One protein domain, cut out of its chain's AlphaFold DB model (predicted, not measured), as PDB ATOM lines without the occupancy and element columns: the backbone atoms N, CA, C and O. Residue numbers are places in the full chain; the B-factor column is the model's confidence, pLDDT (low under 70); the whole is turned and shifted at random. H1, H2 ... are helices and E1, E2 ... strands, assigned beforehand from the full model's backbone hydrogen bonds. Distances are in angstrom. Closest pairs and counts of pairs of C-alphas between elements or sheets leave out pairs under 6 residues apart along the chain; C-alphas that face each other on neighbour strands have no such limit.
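AT A GLANCE: This is residues 341 to 410 of the 411 residues of an uncharacterized protein of Genlisea aurea (UniProt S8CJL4). A small ribbon of two short antiparallel strands, E1 and E2, lies beside two longer helices, H1 and H2, that cross at a steep tilt. A long link returns from H2 to E2. The printed part has 70 residues, in the order H1, E1, H2, E2; it is mostly helix and compact, with a radius of gyration of the C-alphas of 11.3 A and spans of 31 by 23 by 16 A.

HOW THE PARTS SIT: E1, residues 365 to 368, and E2, residues 405 to 408, are antiparallel at 175 degrees; N 367 and O 406 are within hydrogen-bond range at 2.9 A. The closest C-alphas of E1 and H1, residues 341 to 360, are those of Val 365 and Ser 355, 6.1 A apart. H1, with residues 348 to 356 alone, touches H2, residues 372 to 388; their closest C-alphas, of Cys 352 and Leu 382, are 5.2 A apart. They run the same way at a steep tilt of 52 degrees. In both helices every O i to N i+4 pair is within hydrogen-bond range.

IN THESE COORDINATES: H1 begins at C-alpha 341 (173.083, 101.777, 154.278) and is 28.9 A long; H2 is 24.6 A. Each strand is 10.0 A; E2 ends at C-alpha 408 (155.236, 113.917, 168.473).

THE WHOLE: The printed part has no cut. The link from H2 to E2 is long, and pLDDT is under 70 at residues 341 to 342, 370 and 393 to 404.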
ATOM      1  N   TYR A 341     173.830 102.065 153.048       65.06
ATOM      2  CA  TYR A 341     173.083 101.777 154.278       65.06
ATOM      3  C   TYR A 341     173.620 102.538 155.504       65.06
ATOM      4  O   TYR A 341     172.831 103.016 156.318       65.06
ATOM      5  N   ALA A 342     174.943 102.685 155.634       67.00
ATOM      6  CA  ALA A 342     175.545 103.464 156.716       67.00
ATOM      7  C   ALA A 342     175.127 104.943 156.624       67.00
ATOM      8  O   ALA A 342     174.731 105.533 157.628       67.00
ATOM      9  N   ASP A 343     175.098 105.490 155.407       74.88
ATOM     10  CA  ASP A 343     174.655 106.860 155.136       74.88
ATOM     11  C   ASP A 343     173.158 107.076 155.448       74.88
ATOM     12  O   ASP A 343     172.748 108.187 155.787       74.88
ATOM     13  N   GLU A 344     172.310 106.047 155.294       76.94
ATOM     14  CA  GLU A 344     170.879 106.105 155.644       76.94
ATOM     15  C   GLU A 344     170.689 106.089 157.173       76.94
ATOM     16  O   GLU A 344     169.917 106.897 157.689       76.94
ATOM     17  N   ILE A 345     171.456 105.265 157.907       80.19
ATOM     18  CA  ILE A 345     171.500 105.288 159.384       80.19
ATOM     19  C   ILE A 345     171.925 106.666 159.896       80.19
ATOM     20  O   ILE A 345     171.260 107.201 160.776       80.19
ATOM     21  N   GLU A 346     173.029 107.228 159.395       86.12
ATOM     22  CA  GLU A 346     173.582 108.490 159.912       86.12
ATOM     23  C   GLU A 346     172.587 109.650 159.748       86.12
ATOM     24  O   GLU A 346     172.411 110.470 160.651       86.12
ATOM     25  N   LYS A 347     171.854 109.675 158.627       87.06
ATOM     26  CA  LYS A 347     170.773 110.645 158.391       87.06
ATOM     27  C   LYS A 347     169.607 110.459 159.359       87.06
ATOM     28  O   LYS A 347     169.067 111.457 159.835       87.06
ATOM     29  N   LEU A 348     169.214 109.219 159.658       87.69
ATOM     30  CA  LEU A 348     168.157 108.942 160.634       87.69
ATOM     31  C   LEU A 348     168.583 109.309 162.062       87.69
ATOM     32  O   LEU A 348     167.803 109.946 162.767       87.69
ATOM     33  N   ASP A 349     169.825 109.019 162.455       88.81
ATOM     34  CA  ASP A 349     170.377 109.378 163.769       88.81
ATOM     35  C   ASP A 349     170.421 110.903 163.964       88.81
ATOM     36  O   ASP A 349     169.974 111.425 164.990       88.81
ATOM     37  N   PHE A 350     170.844 111.636 162.927       91.69
ATOM     38  CA  PHE A 350     170.799 113.099 162.899       91.69
ATOM     39  C   PHE A 350     169.367 113.641 163.055       91.69
ATOM     40  O   PHE A 350     169.125 114.512 163.895       91.69
ATOM     41  N   ILE A 351     168.400 113.101 162.299       91.38
ATOM     42  CA  ILE A 351     166.978 113.473 162.417       91.38
ATOM     43  C   ILE A 351     166.454 113.179 163.829       91.38
ATOM     44  O   ILE A 351     165.748 114.017 164.399       91.38
ATOM     45  N   CYS A 352     166.824 112.041 164.426       90.88
ATOM     46  CA  CYS A 352     166.446 111.691 165.795       90.88
ATOM     47  C   CYS A 352     167.018 112.688 166.808       90.88
ATOM     48  O   CYS A 352     166.260 113.208 167.628       90.88
ATOM     49  N   SER A 353     168.307 113.038 166.711       91.06
ATOM     50  CA  SER A 353     168.922 114.045 167.586       91.06
ATOM     51  C   SER A 353     168.183 115.381 167.506       91.06
ATOM     52  O   SER A 353     167.760 115.901 168.535       91.06
ATOM     53  N   CYS A 354     167.972 115.912 166.295       92.31
ATOM     54  CA  CYS A 354     167.249 117.173 166.101       92.31
ATOM     55  C   CYS A 354     165.813 117.118 166.646       92.31
ATOM     56  O   CYS A 354     165.333 118.102 167.209       92.31
ATOM     57  N   SER A 355     165.142 115.973 166.508       90.81
ATOM     58  CA  SER A 355     163.788 115.763 167.030       90.81
ATOM     59  C   SER A 355     163.760 115.812 168.557       90.81
ATOM     60  O   SER A 355     162.927 116.506 169.136       90.81
ATOM     61  N   VAL A 356     164.689 115.126 169.231       89.19
ATOM     62  CA  VAL A 356     164.737 115.124 170.699       89.19
ATOM     63  C   VAL A 356     165.158 116.482 171.260       89.19
ATOM     64  O   VAL A 356     164.630 116.893 172.292       89.19
ATOM     65  N   ASP A 357     166.042 117.212 170.581       90.12
ATOM     66  CA  ASP A 357     166.420 118.565 170.999       90.12
ATOM     67  C   ASP A 357     165.235 119.547 170.871       90.12
ATOM     68  O   ASP A 357     164.950 120.283 171.815       90.12
ATOM     69  N   ALA A 358     164.442 119.466 169.795       90.00
ATOM     70  CA  ALA A 358     163.206 120.247 169.658       90.00
ATOM     71  C   ALA A 358     162.147 119.916 170.734       90.00
ATOM     72  O   ALA A 358     161.466 120.817 171.224       90.00
ATOM     73  N   LEU A 359     162.021 118.643 171.133       88.31
ATOM     74  CA  LEU A 359     161.121 118.223 172.218       88.31
ATOM     75  C   LEU A 359     161.595 118.730 173.592       88.31
ATOM     76  O   LEU A 359     160.766 119.103 174.422       88.31
ATOM     77  N   LYS A 360     162.914 118.795 173.836       86.69
ATOM     78  CA  LYS A 360     163.488 119.362 175.075       86.69
ATOM     79  C   LYS A 360     163.208 120.849 175.240       86.69
ATOM     80  O   LYS A 360     162.984 121.295 176.364       86.69
ATOM     81  N   ASP A 361     163.176 121.583 174.136       88.50
ATOM     82  CA  ASP A 361     162.840 123.009 174.114       88.50
ATOM     83  C   ASP A 361     161.318 123.272 174.228       88.50
ATOM     84  O   ASP A 361     160.880 124.422 174.170       88.50
ATOM     85  N   GLY A 362     160.498 122.227 174.420       84.62
ATOM     86  CA  GLY A 362     159.036 122.322 174.534       84.62
ATOM     87  C   GLY A 362     158.318 122.502 173.192       84.62
ATOM     88  O   GLY A 362     157.210 123.036 173.149       84.62
ATOM     89  N   GLY A 363     158.970 122.124 172.089       86.25
ATOM     90  CA  GLY A 363     158.381 122.101 170.755       86.25
ATOM     91  C   GLY A 363     157.639 120.797 170.444       86.25
ATOM     92  O   GLY A 363     157.676 119.825 171.192       86.25
ATOM     93  N   SER A 364     156.997 120.760 169.275       86.00
ATOM     94  CA  SER A 364     156.444 119.538 168.677       86.00
ATOM     95  C   SER A 364     157.209 119.195 167.402       86.00
ATOM     96  O   SER A 364     157.702 120.087 166.708       86.00
ATOM     97  N   VAL A 365     157.265 117.911 167.058       88.12
ATOM     98  CA  VAL A 365     157.986 117.405 165.886       88.12
ATOM     99  C   VAL A 365     157.000 116.782 164.903       88.12
ATOM    100  O   VAL A 365     156.180 115.952 165.283       88.12
ATOM    101  N   LEU A 366     157.098 117.165 163.627       87.25
ATOM    102  CA  LEU A 366     156.372 116.554 162.515       87.25
ATOM    103  C   LEU A 366     157.376 116.136 161.438       87.25
ATOM    104  O   LEU A 366     158.030 116.988 160.837       87.25
ATOM    105  N   ILE A 367     157.468 114.836 161.175       85.88
ATOM    106  CA  ILE A 367     158.349 114.261 160.155       85.88
ATOM    107  C   ILE A 367     157.456 113.698 159.044       85.88
ATOM    108  O   ILE A 367     156.805 112.679 159.273       85.88
ATOM    109  N   PRO A 368     157.379 114.328 157.856       81.25
ATOM    110  CA  PRO A 368     156.686 113.758 156.707       81.25
ATOM    111  C   PRO A 368     157.537 112.642 156.084       81.25
ATOM    112  O   PRO A 368     158.665 112.871 155.645       81.25
ATOM    113  N   ILE A 369     157.007 111.422 156.056       77.25
ATOM    114  CA  ILE A 369     157.723 110.207 155.658       77.25
ATOM    115  C   ILE A 369     156.720 109.127 155.226       77.25
ATOM    116  O   ILE A 369     155.828 108.788 155.990       77.25
ATOM    117  N   GLY A 370     156.860 108.581 154.012       68.25
ATOM    118  CA  GLY A 370     155.958 107.539 153.481       68.25
ATOM    119  C   GLY A 370     156.581 106.141 153.340       68.25
ATOM    120  O   GLY A 370     155.875 105.166 153.076       68.25
ATOM    121  N   ARG A 371     157.909 106.002 153.478       76.19
ATOM    122  CA  ARG A 371     158.601 104.706 153.357       76.19
ATOM    123  C   ARG A 371     158.383 103.909 154.633       76.19
ATOM    124  O   ARG A 371     159.089 104.145 155.610       76.19
ATOM    125  N   LEU A 372     157.460 102.946 154.623       78.38
ATOM    126  CA  LEU A 372     157.096 102.165 155.814       78.38
ATOM    127  C   LEU A 372     158.317 101.565 156.528       78.38
ATOM    128  O   LEU A 372     158.387 101.601 157.751       78.38
ATOM    129  N   TRP A 373     159.301 101.056 155.782       80.44
ATOM    130  CA  TRP A 373     160.530 100.531 156.381       80.44
ATOM    131  C   TRP A 373     161.343 101.605 157.124       80.44
ATOM    132  O   TRP A 373     161.761 101.387 158.258       80.44
ATOM    133  N   VAL A 374     161.494 102.788 156.528       81.44
ATOM    134  CA  VAL A 374     162.233 103.907 157.132       81.44
ATOM    135  C   VAL A 374     161.465 104.495 158.321       81.44
ATOM    136  O   VAL A 374     162.092 104.909 159.287       81.44
ATOM    137  N   ILE A 375     160.123 104.458 158.319       83.56
ATOM    138  CA  ILE A 375     159.302 104.789 159.501       83.56
ATOM    139  C   ILE A 375     159.643 103.853 160.664       83.56
ATOM    140  O   ILE A 375     159.865 104.320 161.776       83.56
ATOM    141  N   LEU A 376     159.718 102.540 160.423       84.06
ATOM    142  CA  LEU A 376     160.047 101.570 161.472       84.06
ATOM    143  C   LEU A 376     161.464 101.787 162.029       84.06
ATOM    144  O   LEU A 376     161.639 101.768 163.244       84.06
ATOM    145  N   GLN A 377     162.450 102.058 161.166       84.38
ATOM    146  CA  GLN A 377     163.818 102.392 161.592       84.38
ATOM    147  C   GLN A 377     163.878 103.707 162.385       84.38
ATOM    148  O   GLN A 377     164.547 103.774 163.415       84.38
ATOM    149  N   LEU A 378     163.161 104.739 161.928       87.19
ATOM    150  CA  LEU A 378     163.063 106.037 162.594       87.19
ATOM    151  C   LEU A 378     162.448 105.902 163.993       87.19
ATOM    152  O   LEU A 378     162.971 106.482 164.935       87.19
ATOM    153  N   LEU A 379     161.366 105.134 164.142       86.62
ATOM    154  CA  LEU A 379     160.706 104.923 165.435       86.62
ATOM    155  C   LEU A 379     161.598 104.161 166.426       86.62
ATOM    156  O   LEU A 379     161.654 104.539 167.596       86.62
ATOM    157  N   ASP A 380     162.314 103.132 165.964       86.69
ATOM    158  CA  ASP A 380     163.249 102.350 166.784       86.69
ATOM    159  C   ASP A 380     164.415 103.224 167.284       86.69
ATOM    160  O   ASP A 380     164.657 103.334 168.489       86.69
ATOM    161  N   GLN A 381     165.075 103.958 166.378       87.69
ATOM    162  CA  GLN A 381     166.149 104.884 166.748       87.69
ATOM    163  C   GLN A 381     165.668 106.033 167.637       87.69
ATOM    164  O   GLN A 381     166.347 106.391 168.601       87.69
ATOM    165  N   LEU A 382     164.499 106.607 167.355       87.81
ATOM    166  CA  LEU A 382     163.973 107.718 168.136       87.81
ATOM    167  C   LEU A 382     163.612 107.285 169.562       87.81
ATOM    168  O   LEU A 382     163.865 108.047 170.492       87.81
ATOM    169  N   SER A 383     163.125 106.053 169.755       86.06
ATOM    170  CA  SER A 383     162.939 105.468 171.092       86.06
ATOM    171  C   SER A 383     164.262 105.436 171.870       86.06
ATOM    172  O   SER A 383     164.324 105.925 172.998       86.06
ATOM    173  N   LEU A 384     165.350 104.964 171.247       86.81
ATOM    174  CA  LEU A 384     166.687 104.937 171.863       86.81
ATOM    175  C   LEU A 384     167.221 106.348 172.186       86.81
ATOM    176  O   LEU A 384     167.835 106.566 173.238       86.81
ATOM    177  N   HIS A 385     166.984 107.335 171.315       85.69
ATOM    178  CA  HIS A 385     167.366 108.733 171.567       85.69
ATOM    179  C   HIS A 385     166.556 109.359 172.711       85.69
ATOM    180  O   HIS A 385     167.138 110.051 173.545       85.69
ATOM    181  N   LEU A 386     165.249 109.098 172.797       85.19
ATOM    182  CA  LEU A 386     164.390 109.578 173.888       85.19
ATOM    183  C   LEU A 386     164.802 108.974 175.240       85.19
ATOM    184  O   LEU A 386     164.994 109.717 176.207       85.19
ATOM    185  N   GLU A 387     165.018 107.654 175.289       85.44
ATOM    186  CA  GLU A 387     165.492 106.935 176.480       85.44
ATOM    187  C   GLU A 387     166.863 107.438 176.950       85.44
ATOM    188  O   GLU A 387     167.045 107.756 178.127       85.44
ATOM    189  N   SER A 388     167.832 107.573 176.037       85.44
ATOM    190  CA  SER A 388     169.192 108.023 176.382       85.44
ATOM    191  C   SER A 388     169.268 109.480 176.851       85.44
ATOM    192  O   SER A 388     170.228 109.859 177.527       85.44
ATOM    193  N   ARG A 389     168.270 110.305 176.509       80.56
ATOM    194  CA  ARG A 389     168.225 111.744 176.814       80.56
ATOM    195  C   ARG A 389     167.227 112.127 177.921       80.56
ATOM    196  O   ARG A 389     167.115 113.332 178.171       80.56
ATOM    197  N   ASP A 390     166.580 111.145 178.564       78.69
ATOM    198  CA  ASP A 390     165.543 111.257 179.619       78.69
ATOM    199  C   ASP A 390     164.392 112.214 179.250       78.69
ATOM    200  O   ASP A 390     163.943 113.042 180.048       78.69
ATOM    201  N   VAL A 391     163.932 112.137 177.996       76.12
ATOM    202  CA  VAL A 391     162.801 112.937 177.506       76.12
ATOM    203  C   VAL A 391     161.519 112.135 177.633       76.12
ATOM    204  O   VAL A 391     161.371 111.068 177.041       76.12
ATOM    205  N   LYS A 392     160.569 112.670 178.400       72.12
ATOM    206  CA  LYS A 392     159.244 112.074 178.552       72.12
ATOM    207  C   LYS A 392     158.346 112.535 177.414       72.12
ATOM    208  O   LYS A 392     158.200 113.725 177.168       72.12
ATOM    209  N   VAL A 393     157.742 111.559 176.753       64.88
ATOM    210  CA  VAL A 393     156.702 111.716 175.736       64.88
ATOM    211  C   VAL A 393     155.511 110.891 176.217       64.88
ATOM    212  O   VAL A 393     155.710 109.842 176.844       64.88
ATOM    213  N   HIS A 394     154.275 111.337 175.985       62.28
ATOM    214  CA  HIS A 394     153.121 110.524 176.366       62.28
ATOM    215  C   HIS A 394     153.062 109.258 175.484       62.28
ATOM    216  O   HIS A 394     153.231 109.366 174.266       62.28
ATOM    217  N   PRO A 395     152.789 108.055 176.032       54.81
ATOM    218  CA  PRO A 395     152.765 106.815 175.243       54.81
ATOM    219  C   PRO A 395     151.777 106.820 174.067       54.81
ATOM    220  O   PRO A 395     151.975 106.099 173.089       54.81
ATOM    221  N   ASP A 396     150.722 107.631 174.158       55.47
ATOM    222  CA  ASP A 396     149.707 107.781 173.110       55.47
ATOM    223  C   ASP A 396     150.134 108.757 171.995       55.47
ATOM    224  O   ASP A 396     149.568 108.719 170.903       55.47
ATOM    225  N   ASP A 397     151.146 109.604 172.218       53.38
ATOM    226  CA  ASP A 397     151.612 110.567 171.210       53.38
ATOM    227  C   ASP A 397     152.540 109.907 170.187       53.38
ATOM    228  O   ASP A 397     152.368 110.127 168.990       53.38
ATOM    229  N   MET A 398     153.406 108.974 170.608       49.88
ATOM    230  CA  MET A 398     154.133 108.096 169.671       49.88
ATOM    231  C   MET A 398     153.201 107.216 168.814       49.88
ATOM    232  O   MET A 398     153.610 106.740 167.755       49.88
ATOM    233  N   GLN A 399     151.948 106.997 169.231       44.81
ATOM    234  CA  GLN A 399     150.977 106.203 168.466       44.81
ATOM    235  C   GLN A 399     150.308 106.985 167.323       44.81
ATOM    236  O   GLN A 399     149.672 106.364 166.469       44.81
ATOM    237  N   LYS A 400     150.483 108.313 167.234       47.50
ATOM    238  CA  LYS A 400     149.981 109.155 166.126       47.50
ATOM    239  C   LYS A 400     150.863 109.036 164.866       47.50
ATOM    240  O   LYS A 400     151.262 110.032 164.262       47.50
ATOM    241  N   CYS A 401     151.164 107.803 164.460       47.38
ATOM    242  CA  CYS A 401     151.807 107.496 163.187       47.38
ATOM    243  C   CYS A 401     150.750 107.442 162.079       47.38
ATOM    244  O   CYS A 401     150.000 106.471 161.966       47.38
ATOM    245  N   TYR A 402     150.707 108.475 161.244       54.69
ATOM    246  CA  TYR A 402     149.962 108.450 159.986       54.69
ATOM    247  C   TYR A 402     150.823 107.770 158.921       54.69
ATOM    248  O   TYR A 402     152.050 107.849 158.975       54.69
ATOM    249  N   TYR A 403     150.211 107.155 157.905       53.78
ATOM    250  CA  TYR A 403     150.963 106.423 156.874       53.78
ATOM    251  C   TYR A 403     152.022 107.284 156.143       53.78
ATOM    252  O   TYR A 403     152.996 106.755 155.618       53.78
ATOM    253  N   ASN A 404     151.863 108.615 156.163       65.00
ATOM    254  CA  ASN A 404     152.796 109.574 155.569       65.00
ATOM    255  C   ASN A 404     153.469 110.535 156.576       65.00
ATOM    256  O   ASN A 404     154.124 111.485 156.138       65.00
ATOM    257  N   ALA A 405     153.299 110.360 157.894       72.12
ATOM    258  CA  ALA A 405     153.935 111.235 158.885       72.12
ATOM    259  C   ALA A 405     154.047 110.636 160.298       72.12
ATOM    260  O   ALA A 405     153.097 110.047 160.815       72.12
ATOM    261  N   VAL A 406     155.168 110.913 160.965       76.94
ATOM    262  CA  VAL A 406     155.333 110.742 162.419       76.94
ATOM    263  C   VAL A 406     155.142 112.104 163.087       76.94
ATOM    264  O   VAL A 406     155.792 113.076 162.694       76.94
ATOM    265  N   TYR A 407     154.257 112.185 164.082       80.44
ATOM    266  CA  TYR A 407     154.008 113.398 164.865       80.44
ATOM    267  C   TYR A 407     154.208 113.135 166.357       80.44
ATOM    268  O   TYR A 407     153.764 112.105 166.857       80.44
ATOM    269  N   ILE A 408     154.881 114.054 167.055       80.88
ATOM    270  CA  ILE A 408     155.236 113.917 168.473       80.88
ATOM    271  C   ILE A 408     155.069 115.264 169.178       80.88
ATOM    272  O   ILE A 408     155.618 116.277 168.739       80.88
ATOM    273  N   GLU A 409     154.338 115.264 170.291       76.12
ATOM    274  CA  GLU A 409     154.177 116.412 171.188       76.12
ATOM    275  C   GLU A 409     155.079 116.261 172.424       76.12
ATOM    276  O   GLU A 409     155.308 115.154 172.918       76.12
ATOM    277  N   SER A 410     155.607 117.380 172.924       71.94
ATOM    278  CA  SER A 410     156.228 117.457 174.250       71.94
ATOM    279  C   SER A 410     155.153 117.437 175.345       71.94
ATOM    280  O   SER A 410     154.120 118.090 175.188       71.94
TER     281      SER A 410